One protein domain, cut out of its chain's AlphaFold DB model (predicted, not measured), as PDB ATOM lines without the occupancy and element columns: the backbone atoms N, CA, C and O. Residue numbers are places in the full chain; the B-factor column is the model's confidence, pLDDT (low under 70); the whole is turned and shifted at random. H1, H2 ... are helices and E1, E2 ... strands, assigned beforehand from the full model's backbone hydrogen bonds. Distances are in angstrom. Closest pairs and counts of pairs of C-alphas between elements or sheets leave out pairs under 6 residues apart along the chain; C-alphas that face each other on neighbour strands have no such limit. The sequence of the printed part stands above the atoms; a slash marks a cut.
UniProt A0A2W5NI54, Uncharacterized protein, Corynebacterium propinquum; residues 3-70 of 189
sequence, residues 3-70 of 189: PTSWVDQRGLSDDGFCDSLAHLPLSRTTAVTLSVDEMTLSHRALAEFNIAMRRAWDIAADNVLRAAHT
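AT A GLANCE: This is residues 3 to 70 of the 189 residues of an uncharacterized protein of Corynebacterium propinquum (UniProt A0A2W5NI54). A small body of one two-stranded hairpin, E1 and E2, and two short helices, H1 and H2, has a longer helix, H3, reaching away from it. H3 begins in the body with its residues 53 to 60, and residues 61 to 70, of which 61 to 67 belong to H3, stick out as an arm that adds to the length, while H1 lies toward the other end. The 68 printed residues hold three named helices and two named strands in the order H1 E1 E2 H2 H3, and the sheet order is E1 - E2, antiparallel. The class is mixed, helices and strands. The whole is elongated, spanning 45 by 29 by 19 A, and only just compact, close to loose, with a radius of gyration of the C-alphas of 12.9 A.

IN THESE COORDINATES: Residues 3 to 13 come before the first named element. H1 is residues 14 to 19, beginning at C-alpha 14 at (209.776, 185.362, 139.625). E1 is residues 23 to 25 and E2 residues 30 to 33, the longer strand at 9.9 A. H2 is residues 43 to 48. H3, residues 53 to 67, measures 20.5 A from C-alpha 53 at (198.588, 172.101, 139.849) to C-alpha 67 at (187.777, 161.297, 153.571).

HOW THE PARTS SIT: E1 and E2 form a hairpin, antiparallel at 153 degrees between their directions. N 24 and O 32 are within hydrogen-bond range at 3.0 A, and N 32 and O 24 at 2.8 A. The closest C-alphas of E1 and H3 are those of His 23 and Met 53, 7.4 A apart. E2 and H3 are only just apart, their closest C-alphas 8.5 A from each other. H2 and H3 only just touch, and only at the corner by their link, with 3 pairs of C-alphas within 8 A; H3 takes part with residues 53 to 56 alone. Their closest C-alphas are those of Leu 46 and Met 53, 6.9 A apart, and their lines are about perpendicular at 82 degrees. H1 and H2 touch, about perpendicular at 85 degrees, with the closest C-alphas, those of Cys 18 and Arg 44, 4.9 A apart. H1 and H3 are apart. Residues 35 to 36 pair with residues 39 to 40, antiparallel, in the link from E2 to H2. In H1, H2 and H3 every O i to N i+4 pair is within hydrogen-bond range.

THE WHOLE: The two C-alphas farthest apart are those of Ser 13 and Thr 70, 45.7 A. Without residues 61 to 70, which stand free, the body spans 26 by 25 by 19 A. The printed part has no cut. The links H1 to E1, E1 to E2 and H2 to H3 are tight, and E2 to H2 is short. The mean pLDDT of the printed part is 83.6, with residues 5 to 17 under 70.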
ATOM      1  N   PRO A   3     187.301 183.317 146.863       74.44
ATOM      2  CA  PRO A   3     187.147 184.410 145.901       74.44
ATOM      3  C   PRO A   3     188.448 184.643 145.120       74.44
ATOM      4  O   PRO A   3     189.536 184.544 145.688       74.44
ATOM      5  N   THR A   4     188.361 184.981 143.832       72.50
ATOM      6  CA  THR A   4     189.549 185.227 142.987       72.50
ATOM      7  C   THR A   4     190.362 186.434 143.471       72.50
ATOM      8  O   THR A   4     191.590 186.397 143.463       72.50
ATOM      9  N   SER A   5     189.696 187.467 144.001       68.81
ATOM     10  CA  SER A   5     190.337 188.681 144.537       68.81
ATOM     11  C   SER A   5     191.324 188.415 145.681       68.81
ATOM     12  O   SER A   5     192.232 189.215 145.907       68.81
ATOM     13  N   TRP A   6     191.172 187.296 146.397       64.31
ATOM     14  CA  TRP A   6     192.096 186.884 147.458       64.31
ATOM     15  C   TRP A   6     193.404 186.333 146.910       64.31
ATOM     16  O   TRP A   6     194.419 186.345 147.601       64.31
ATOM     17  N   VAL A   7     193.365 185.810 145.688       64.94
ATOM     18  CA  VAL A   7     194.490 185.113 145.075       64.94
ATOM     19  C   VAL A   7     195.343 186.059 144.228       64.94
ATOM     20  O   VAL A   7     196.554 185.881 144.152       64.94
ATOM     21  N   ASP A   8     194.750 187.126 143.692       63.81
ATOM     22  CA  ASP A   8     195.433 188.120 142.849       63.81
ATOM     23  C   ASP A   8     196.398 189.063 143.609       63.81
ATOM     24  O   ASP A   8     196.980 189.987 143.029       63.81
ATOM     25  N   GLN A   9     196.617 188.865 144.914       54.12
ATOM     26  CA  GLN A   9     197.485 189.745 145.701       54.12
ATOM     27  C   GLN A   9     198.990 189.408 145.579       54.12
ATOM     28  O   GLN A   9     199.582 188.803 146.464       54.12
ATOM     29  N   ARG A  10     199.597 190.008 144.535       58.16
ATOM     30  CA  ARG A  10     200.979 190.555 144.391       58.16
ATOM     31  C   ARG A  10     202.165 189.684 143.935       58.16
ATOM     32  O   ARG A  10     202.424 188.605 144.442       58.16
ATOM     33  N   GLY A  11     203.000 190.358 143.121       49.94
ATOM     34  CA  GLY A  11     204.434 190.126 142.899       49.94
ATOM     35  C   GLY A  11     204.795 189.781 141.448       49.94
ATOM     36  O   GLY A  11     204.872 188.610 141.122       49.94
ATOM     37  N   LEU A  12     205.065 190.769 140.579       54.88
ATOM     38  CA  LEU A  12     205.504 190.536 139.180       54.88
ATOM     39  C   LEU A  12     206.962 190.028 139.051       54.88
ATOM     40  O   LEU A  12     207.490 189.956 137.944       54.88
ATOM     41  N   SER A  13     207.638 189.730 140.164       63.69
ATOM     42  CA  SER A  13     208.953 189.082 140.172       63.69
ATOM     43  C   SER A  13     208.802 187.561 140.188       63.69
ATOM     44  O   SER A  13     207.821 187.050 140.717       63.69
ATOM     45  N   ASP A  14     209.786 186.835 139.654       61.56
ATOM     46  CA  ASP A  14     209.776 185.362 139.625       61.56
ATOM     47  C   ASP A  14     209.662 184.759 141.040       61.56
ATOM     48  O   ASP A  14     208.832 183.886 141.301       61.56
ATOM     49  N   ASP A  15     210.394 185.334 142.001       64.88
ATOM     50  CA  ASP A  15     210.299 184.954 143.415       64.88
ATOM     51  C   ASP A  15     208.914 185.253 144.006       64.88
ATOM     52  O   ASP A  15     208.359 184.428 144.730       64.88
ATOM     53  N   GLY A  16     208.330 186.405 143.653       61.59
ATOM     54  CA  GLY A  16     206.994 186.806 144.096       61.59
ATOM     55  C   GLY A  16     205.886 185.933 143.505       61.59
ATOM     56  O   GLY A  16     204.933 185.598 144.202       61.59
ATOM     57  N   PHE A  17     206.038 185.497 142.253       63.09
ATOM     58  CA  PHE A  17     205.120 184.569 141.603       63.09
ATOM     59  C   PHE A  17     205.216 183.163 142.204       63.09
ATOM     60  O   PHE A  17     204.192 182.553 142.504       63.09
ATOM     61  N   CYS A  18     206.424 182.645 142.438       70.06
ATOM     62  CA  CYS A  18     206.608 181.321 143.033       70.06
ATOM     63  C   CYS A  18     206.009 181.223 144.449       70.06
ATOM     64  O   CYS A  18     205.472 180.177 144.814       70.06
ATOM     65  N   ASP A  19     206.051 182.307 145.226       78.88
ATOM     66  CA  ASP A  19     205.436 182.372 146.559       78.88
ATOM     67  C   ASP A  19     203.925 182.632 146.549       78.88
ATOM     68  O   ASP A  19     203.264 182.463 147.577       78.88
ATOM     69  N   SER A  20     203.351 182.985 145.395       82.94
ATOM     70  CA  SER A  20     201.905 183.152 145.259       82.94
ATOM     71  C   SER A  20     201.157 181.823 145.411       82.94
ATOM     72  O   SER A  20     201.675 180.736 145.120       82.94
ATOM     73  N   LEU A  21     199.912 181.905 145.890       87.75
ATOM     74  CA  LEU A  21     199.068 180.734 146.107       87.75
ATOM     75  C   LEU A  21     198.763 180.033 144.781       87.75
ATOM     76  O   LEU A  21     198.267 180.640 143.828       87.75
ATOM     77  N   ALA A  22     198.992 178.721 144.757       87.50
ATOM     78  CA  ALA A  22     198.621 177.909 143.618       87.50
ATOM     79  C   ALA A  22     197.098 177.812 143.525       87.50
ATOM     80  O   ALA A  22     196.416 177.409 144.475       87.50
ATOM     81  N   HIS A  23     196.564 178.170 142.361       90.12
ATOM     82  CA  HIS A  23     195.127 178.221 142.153       90.12
ATOM     83  C   HIS A  23     194.707 177.801 140.747       90.12
ATOM     84  O   HIS A  23     195.493 177.806 139.800       90.12
ATOM     85  N   LEU A  24     193.439 177.405 140.626       89.75
ATOM     86  CA  LEU A  24     192.764 177.201 139.348       89.75
ATOM     87  C   LEU A  24     191.437 177.966 139.365       89.75
ATOM     88  O   LEU A  24     190.691 177.847 140.341       89.75
ATOM     89  N   PRO A  25     191.110 178.728 138.310       87.81
ATOM     90  CA  PRO A  25     189.809 179.375 138.210       87.81
ATOM     91  C   PRO A  25     188.702 178.318 138.090       87.81
ATOM     92  O   PRO A  25     188.835 177.357 137.330       87.81
ATOM     93  N   LEU A  26     187.617 178.496 138.850       85.44
ATOM     94  CA  LEU A  26     186.407 177.665 138.772       85.44
ATOM     95  C   LEU A  26     185.279 178.397 138.047       85.44
ATOM     96  O   LEU A  26     184.572 177.801 137.238       85.44
ATOM     97  N   SER A  27     185.128 179.687 138.340       82.94
ATOM     98  CA  SER A  27     184.132 180.582 137.755       82.94
ATOM     99  C   SER A  27     184.743 181.972 137.534       82.94
ATOM    100  O   SER A  27     185.964 182.135 137.585       82.94
ATOM    101  N   ARG A  28     183.913 182.990 137.270       78.81
ATOM    102  CA  ARG A  28     184.396 184.365 137.074       78.81
ATOM    103  C   ARG A  28     184.945 184.972 138.361       78.81
ATOM    104  O   ARG A  28     185.968 185.648 138.309       78.81
ATOM    105  N   THR A  29     184.293 184.727 139.493       83.38
ATOM    106  CA  THR A  29     184.666 185.338 140.776       83.38
ATOM    107  C   THR A  29     185.283 184.354 141.761       83.38
ATOM    108  O   THR A  29     185.670 184.761 142.856       83.38
ATOM    109  N   THR A  30     185.425 183.076 141.388       85.25
ATOM    110  CA  THR A  30     185.901 182.039 142.311       85.25
ATOM    111  C   THR A  30     187.011 181.170 141.730       85.25
ATOM    112  O   THR A  30     187.047 180.832 140.542       85.25
ATOM    113  N   ALA A  31     187.904 180.747 142.621       88.25
ATOM    114  CA  ALA A  31     189.011 179.853 142.336       88.25
ATOM    115  C   ALA A  31     189.096 178.726 143.377       88.25
ATOM    116  O   ALA A  31     188.602 178.817 144.508       88.25
ATOM    117  N   VAL A  32     189.750 177.630 143.003       90.56
ATOM    118  CA  VAL A  32     190.191 176.600 143.942       90.56
ATOM    119  C   VAL A  32     191.645 176.848 144.307       90.56
ATOM    120  O   VAL A  32     192.481 177.067 143.437       90.56
ATOM    121  N   THR A  33     191.933 176.767 145.599       91.56
ATOM    122  CA  THR A  33     193.279 176.611 146.145       91.56
ATOM    123  C   THR A  33     193.375 175.238 146.801       91.56
ATOM    124  O   THR A  33     192.352 174.624 147.126       91.56
ATOM    125  N   LEU A  34     194.595 174.745 146.980       91.25
ATOM    126  CA  LEU A  34     194.860 173.453 147.609       91.25
ATOM    127  C   LEU A  34     195.492 173.668 148.978       91.25
ATOM    128  O   LEU A  34     196.267 174.605 149.151       91.25
ATOM    129  N   SER A  35     195.182 172.795 149.932       89.56
ATOM    130  CA  SER A  35     195.767 172.840 151.268       89.56
ATOM    131  C   SER A  35     196.167 171.458 151.766       89.56
ATOM    132  O   SER A  35     195.528 170.459 151.435       89.56
ATOM    133  N   VAL A  36     197.212 171.426 152.587       86.94
ATOM    134  CA  VAL A  36     197.675 170.256 153.339       86.94
ATOM    135  C   VAL A  36     197.831 170.704 154.785       86.94
ATOM    136  O   VAL A  36     198.460 171.732 155.020       86.94
ATOM    137  N   ASP A  37     197.220 169.988 155.729       84.19
ATOM    138  CA  ASP A  37     197.250 170.319 157.163       84.19
ATOM    139  C   ASP A  37     196.934 171.804 157.448       84.19
ATOM    140  O   ASP A  37     197.666 172.496 158.151       84.19
ATOM    141  N   GLU A  38     195.853 172.312 156.840       79.50
ATOM    142  CA  GLU A  38     195.400 173.719 156.891       79.50
ATOM    143  C   GLU A  38     196.331 174.758 156.229       79.50
ATOM    144  O   GLU A  38     195.977 175.934 156.116       79.50
ATOM    145  N   MET A  39     197.489 174.350 155.706       84.06
ATOM    146  CA  MET A  39     198.407 175.234 154.991       84.06
ATOM    147  C   MET A  39     198.058 175.284 153.503       84.06
ATOM    148  O   MET A  39     198.050 174.258 152.823       84.06
ATOM    149  N   THR A  40     197.758 176.477 152.975       87.50
ATOM    150  CA  THR A  40     197.467 176.646 151.540       87.50
ATOM    151  C   THR A  40     198.764 176.596 150.733       87.50
ATOM    152  O   THR A  40     199.737 177.258 151.082       87.50
ATOM    153  N   LEU A  41     198.782 175.808 149.658       89.81
ATOM    154  CA  LEU A  41     199.975 175.558 148.854       89.81
ATOM    155  C   LEU A  41     200.267 176.721 147.895       89.81
ATOM    156  O   LEU A  41     199.369 177.209 147.204       89.81
ATOM    157  N   SER A  42     201.536 177.121 147.813       90.44
ATOM    158  CA  SER A  42     202.055 178.032 146.788       90.44
ATOM    159  C   SER A  42     202.482 177.287 145.521       90.44
ATOM    160  O   SER A  42     202.597 176.055 145.506       90.44
ATOM    161  N   HIS A  43     202.762 178.029 144.448       86.94
ATOM    162  CA  HIS A  43     203.358 177.457 143.239       86.94
ATOM    163  C   HIS A  43     204.726 176.810 143.516       86.94
ATOM    164  O   HIS A  43     205.013 175.742 142.970       86.94
ATOM    165  N   ARG A  44     205.532 177.394 144.415       89.50
ATOM    166  CA  ARG A  44     206.815 176.832 144.862       89.50
ATOM    167  C   ARG A  44     206.635 175.503 145.583       89.50
ATOM    168  O   ARG A  44     207.307 174.544 145.227       89.50
ATOM    169  N   ALA A  45     205.690 175.419 146.522       89.69
ATOM    170  CA  ALA A  45     205.426 174.179 147.250       89.69
ATOM    171  C   ALA A  45     205.074 173.033 146.286       89.69
ATOM    172  O   ALA A  45     205.616 171.936 146.384       89.69
ATOM    173  N   LEU A  46     204.221 173.289 145.288       90.81
ATOM    174  CA  LEU A  46     203.897 172.291 144.262       90.81
ATOM    175  C   LEU A  46     205.112 171.875 143.418       90.81
ATOM    176  O   LEU A  46     205.260 170.693 143.097       90.81
ATOM    177  N   ALA A  47     205.984 172.830 143.077       89.44
ATOM    178  CA  ALA A  47     207.212 172.567 142.335       89.44
ATOM    179  C   ALA A  47     208.206 171.712 143.141       89.44
ATOM    180  O   ALA A  47     208.802 170.797 142.575       89.44
ATOM    181  N   GLU A  48     208.330 171.937 144.452       91.25
ATOM    182  CA  GLU A  48     209.161 171.124 145.354       91.25
ATOM    183  C   GLU A  48     208.705 169.660 145.404       91.25
ATOM    184  O   GLU A  48     209.533 168.749 145.429       91.25
ATOM    185  N   PHE A  49     207.393 169.414 145.329       87.69
ATOM    186  CA  PHE A  49     206.846 168.060 145.207       87.69
ATOM    187  C   PHE A  49     206.897 167.496 143.778       87.69
ATOM    188  O   PHE A  49     206.548 166.333 143.573       87.69
ATOM    189  N   ASN A  50     207.329 168.286 142.788       92.25
ATOM    190  CA  ASN A  50     207.289 167.956 141.362       92.25
ATOM    191  C   ASN A  50     205.877 167.550 140.882       92.25
ATOM    192  O   ASN A  50     205.705 166.621 140.087       92.25
ATOM    193  N   ILE A  51     204.842 168.230 141.392       93.06
ATOM    194  CA  ILE A  51     203.438 167.975 141.052       93.06
ATOM    195  C   ILE A  51     202.854 169.204 140.355       93.06
ATOM    196  O   ILE A  51     202.802 170.295 140.910       93.06
ATOM    197  N   ALA A  52     202.330 169.023 139.144       92.25
ATOM    198  CA  ALA A  52     201.590 170.079 138.459       92.25
ATOM    199  C   ALA A  52     200.250 170.380 139.161       92.25
ATOM    200  O   ALA A  52     199.552 169.457 139.586       92.25
ATOM    201  N   MET A  53     199.826 171.650 139.182       92.19
ATOM    202  CA  MET A  53     198.588 172.101 139.849       92.19
ATOM    203  C   MET A  53     197.348 171.273 139.476       92.19
ATOM    204  O   MET A  53     196.587 170.865 140.348       92.19
ATOM    205  N   ARG A  54     197.163 170.953 138.189       93.00
ATOM    206  CA  ARG A  54     196.043 170.109 137.738       93.00
ATOM    207  C   ARG A  54     196.080 168.709 138.351       93.00
ATOM    208  O   ARG A  54     195.054 168.210 138.788       93.00
ATOM    209  N   ARG A  55     197.264 168.097 138.428       94.69
ATOM    210  CA  ARG A  55     197.418 166.773 139.035       94.69
ATOM    211  C   ARG A  55     197.173 166.821 140.541       94.69
ATOM    212  O   ARG A  55     196.538 165.919 141.076       94.69
ATOM    213  N   ALA A  56     197.645 167.871 141.210       94.94
ATOM    214  CA  ALA A  56     197.373 168.094 142.626       94.94
ATOM    215  C   ALA A  56     195.868 168.290 142.891       94.94
ATOM    216  O   ALA A  56     195.348 167.768 143.872       94.94
ATOM    217  N   TRP A  57     195.157 168.970 141.988       95.31
ATOM    218  CA  TRP A  57     193.705 169.144 142.044       95.31
ATOM    219  C   TRP A  57     192.939 167.820 141.902       95.31
ATOM    220  O   TRP A  57     192.044 167.556 142.707       95.31
ATOM    221  N   ASP A  58     193.343 166.948 140.972       96.56
ATOM    222  CA  ASP A  58     192.768 165.600 140.846       96.56
ATOM    223  C   ASP A  58     193.005 164.766 142.121       96.56
ATOM    224  O   ASP A  58     192.089 164.132 142.647       96.56
ATOM    225  N   ILE A  59     194.232 164.803 142.664       95.94
ATOM    226  CA  ILE A  59     194.595 164.101 143.909       95.94
ATOM    227  C   ILE A  59     193.774 164.629 145.092       95.94
ATOM    228  O   ILE A  59     193.303 163.849 145.921       95.94
ATOM    229  N   ALA A  60     193.573 165.946 145.176       95.31
ATOM    230  CA  ALA A  60     192.754 166.551 146.215       95.31
ATOM    231  C   ALA A  60     191.297 166.072 146.135       95.31
ATOM    232  O   ALA A  60     190.704 165.766 147.169       95.31
ATOM    233  N   ALA A  61     190.738 165.922 144.932       95.88
ATOM    234  CA  ALA A  61     189.400 165.366 144.759       95.88
ATOM    235  C   ALA A  61     189.308 163.901 145.223       95.88
ATOM    236  O   ALA A  61     188.354 163.528 145.909       95.88
ATOM    237  N   ASP A  62     190.319 163.080 144.926       96.44
ATOM    238  CA  ASP A  62     190.399 161.710 145.447       96.44
ATOM    239  C   ASP A  62     190.487 161.678 146.978       96.44
ATOM    240  O   ASP A  62     189.856 160.836 147.622       96.44
ATOM    241  N   ASN A  63     191.239 162.605 147.577       95.50
ATOM    242  CA  ASN A  63     191.350 162.726 149.028       95.50
ATOM    243  C   ASN A  63     190.018 163.135 149.665       95.50
ATOM    244  O   ASN A  63     189.645 162.550 150.679       95.50
ATOM    245  N   VAL A  64     189.281 164.068 149.054       95.25
ATOM    246  CA  VAL A  64     187.942 164.464 149.513       95.25
ATOM    247  C   VAL A  64     186.988 163.273 149.509       95.25
ATOM    248  O   VAL A  64     186.341 163.005 150.520       95.25
ATOM    249  N   LEU A  65     186.940 162.519 148.407       95.12
ATOM    250  CA  LEU A  65     186.087 161.333 148.320       95.12
ATOM    251  C   LEU A  65     186.466 160.292 149.361       95.12
ATOM    252  O   LEU A  65     185.583 159.762 150.023       95.12
ATOM    253  N   ARG A  66     187.763 160.015 149.525       94.94
ATOM    254  CA  ARG A  66     188.247 159.040 150.507       94.94
ATOM    255  C   ARG A  66     187.911 159.465 151.935       94.94
ATOM    256  O   ARG A  66     187.521 158.618 152.728       94.94
ATOM    257  N   ALA A  67     188.048 160.751 152.246       93.31
ATOM    258  CA  ALA A  67     187.777 161.297 153.571       93.31
ATOM    259  C   ALA A  67     186.286 161.249 153.935       93.31
ATOM    260  O   ALA A  67     185.956 161.004 155.088       93.31
ATOM    261  N   ALA A  68     185.399 161.451 152.959       92.62
ATOM    262  CA  ALA A  68     183.952 161.369 153.153       92.62
ATOM    263  C   ALA A  68     183.380 159.954 152.946       92.62
ATOM    264  O   ALA A  68     182.165 159.766 152.997       92.62
ATOM    265  N   HIS A  69     184.217 158.957 152.646       93.00
ATOM    266  CA  HIS A  69     183.757 157.601 152.366       93.00
ATOM    267  C   HIS A  69     183.561 156.799 153.655       93.00
ATOM    268  O   HIS A  69     184.470 156.638 154.466       93.00
ATOM    269  N   THR A  70     182.384 156.201 153.782       89.62
ATOM    270  CA  THR A  70     182.002 155.243 154.825       89.62
ATOM    271  C   THR A  70     181.759 153.870 154.197       89.62
ATOM    272  O   THR A  70     181.634 153.768 152.975       89.62
TER     273      THR A  70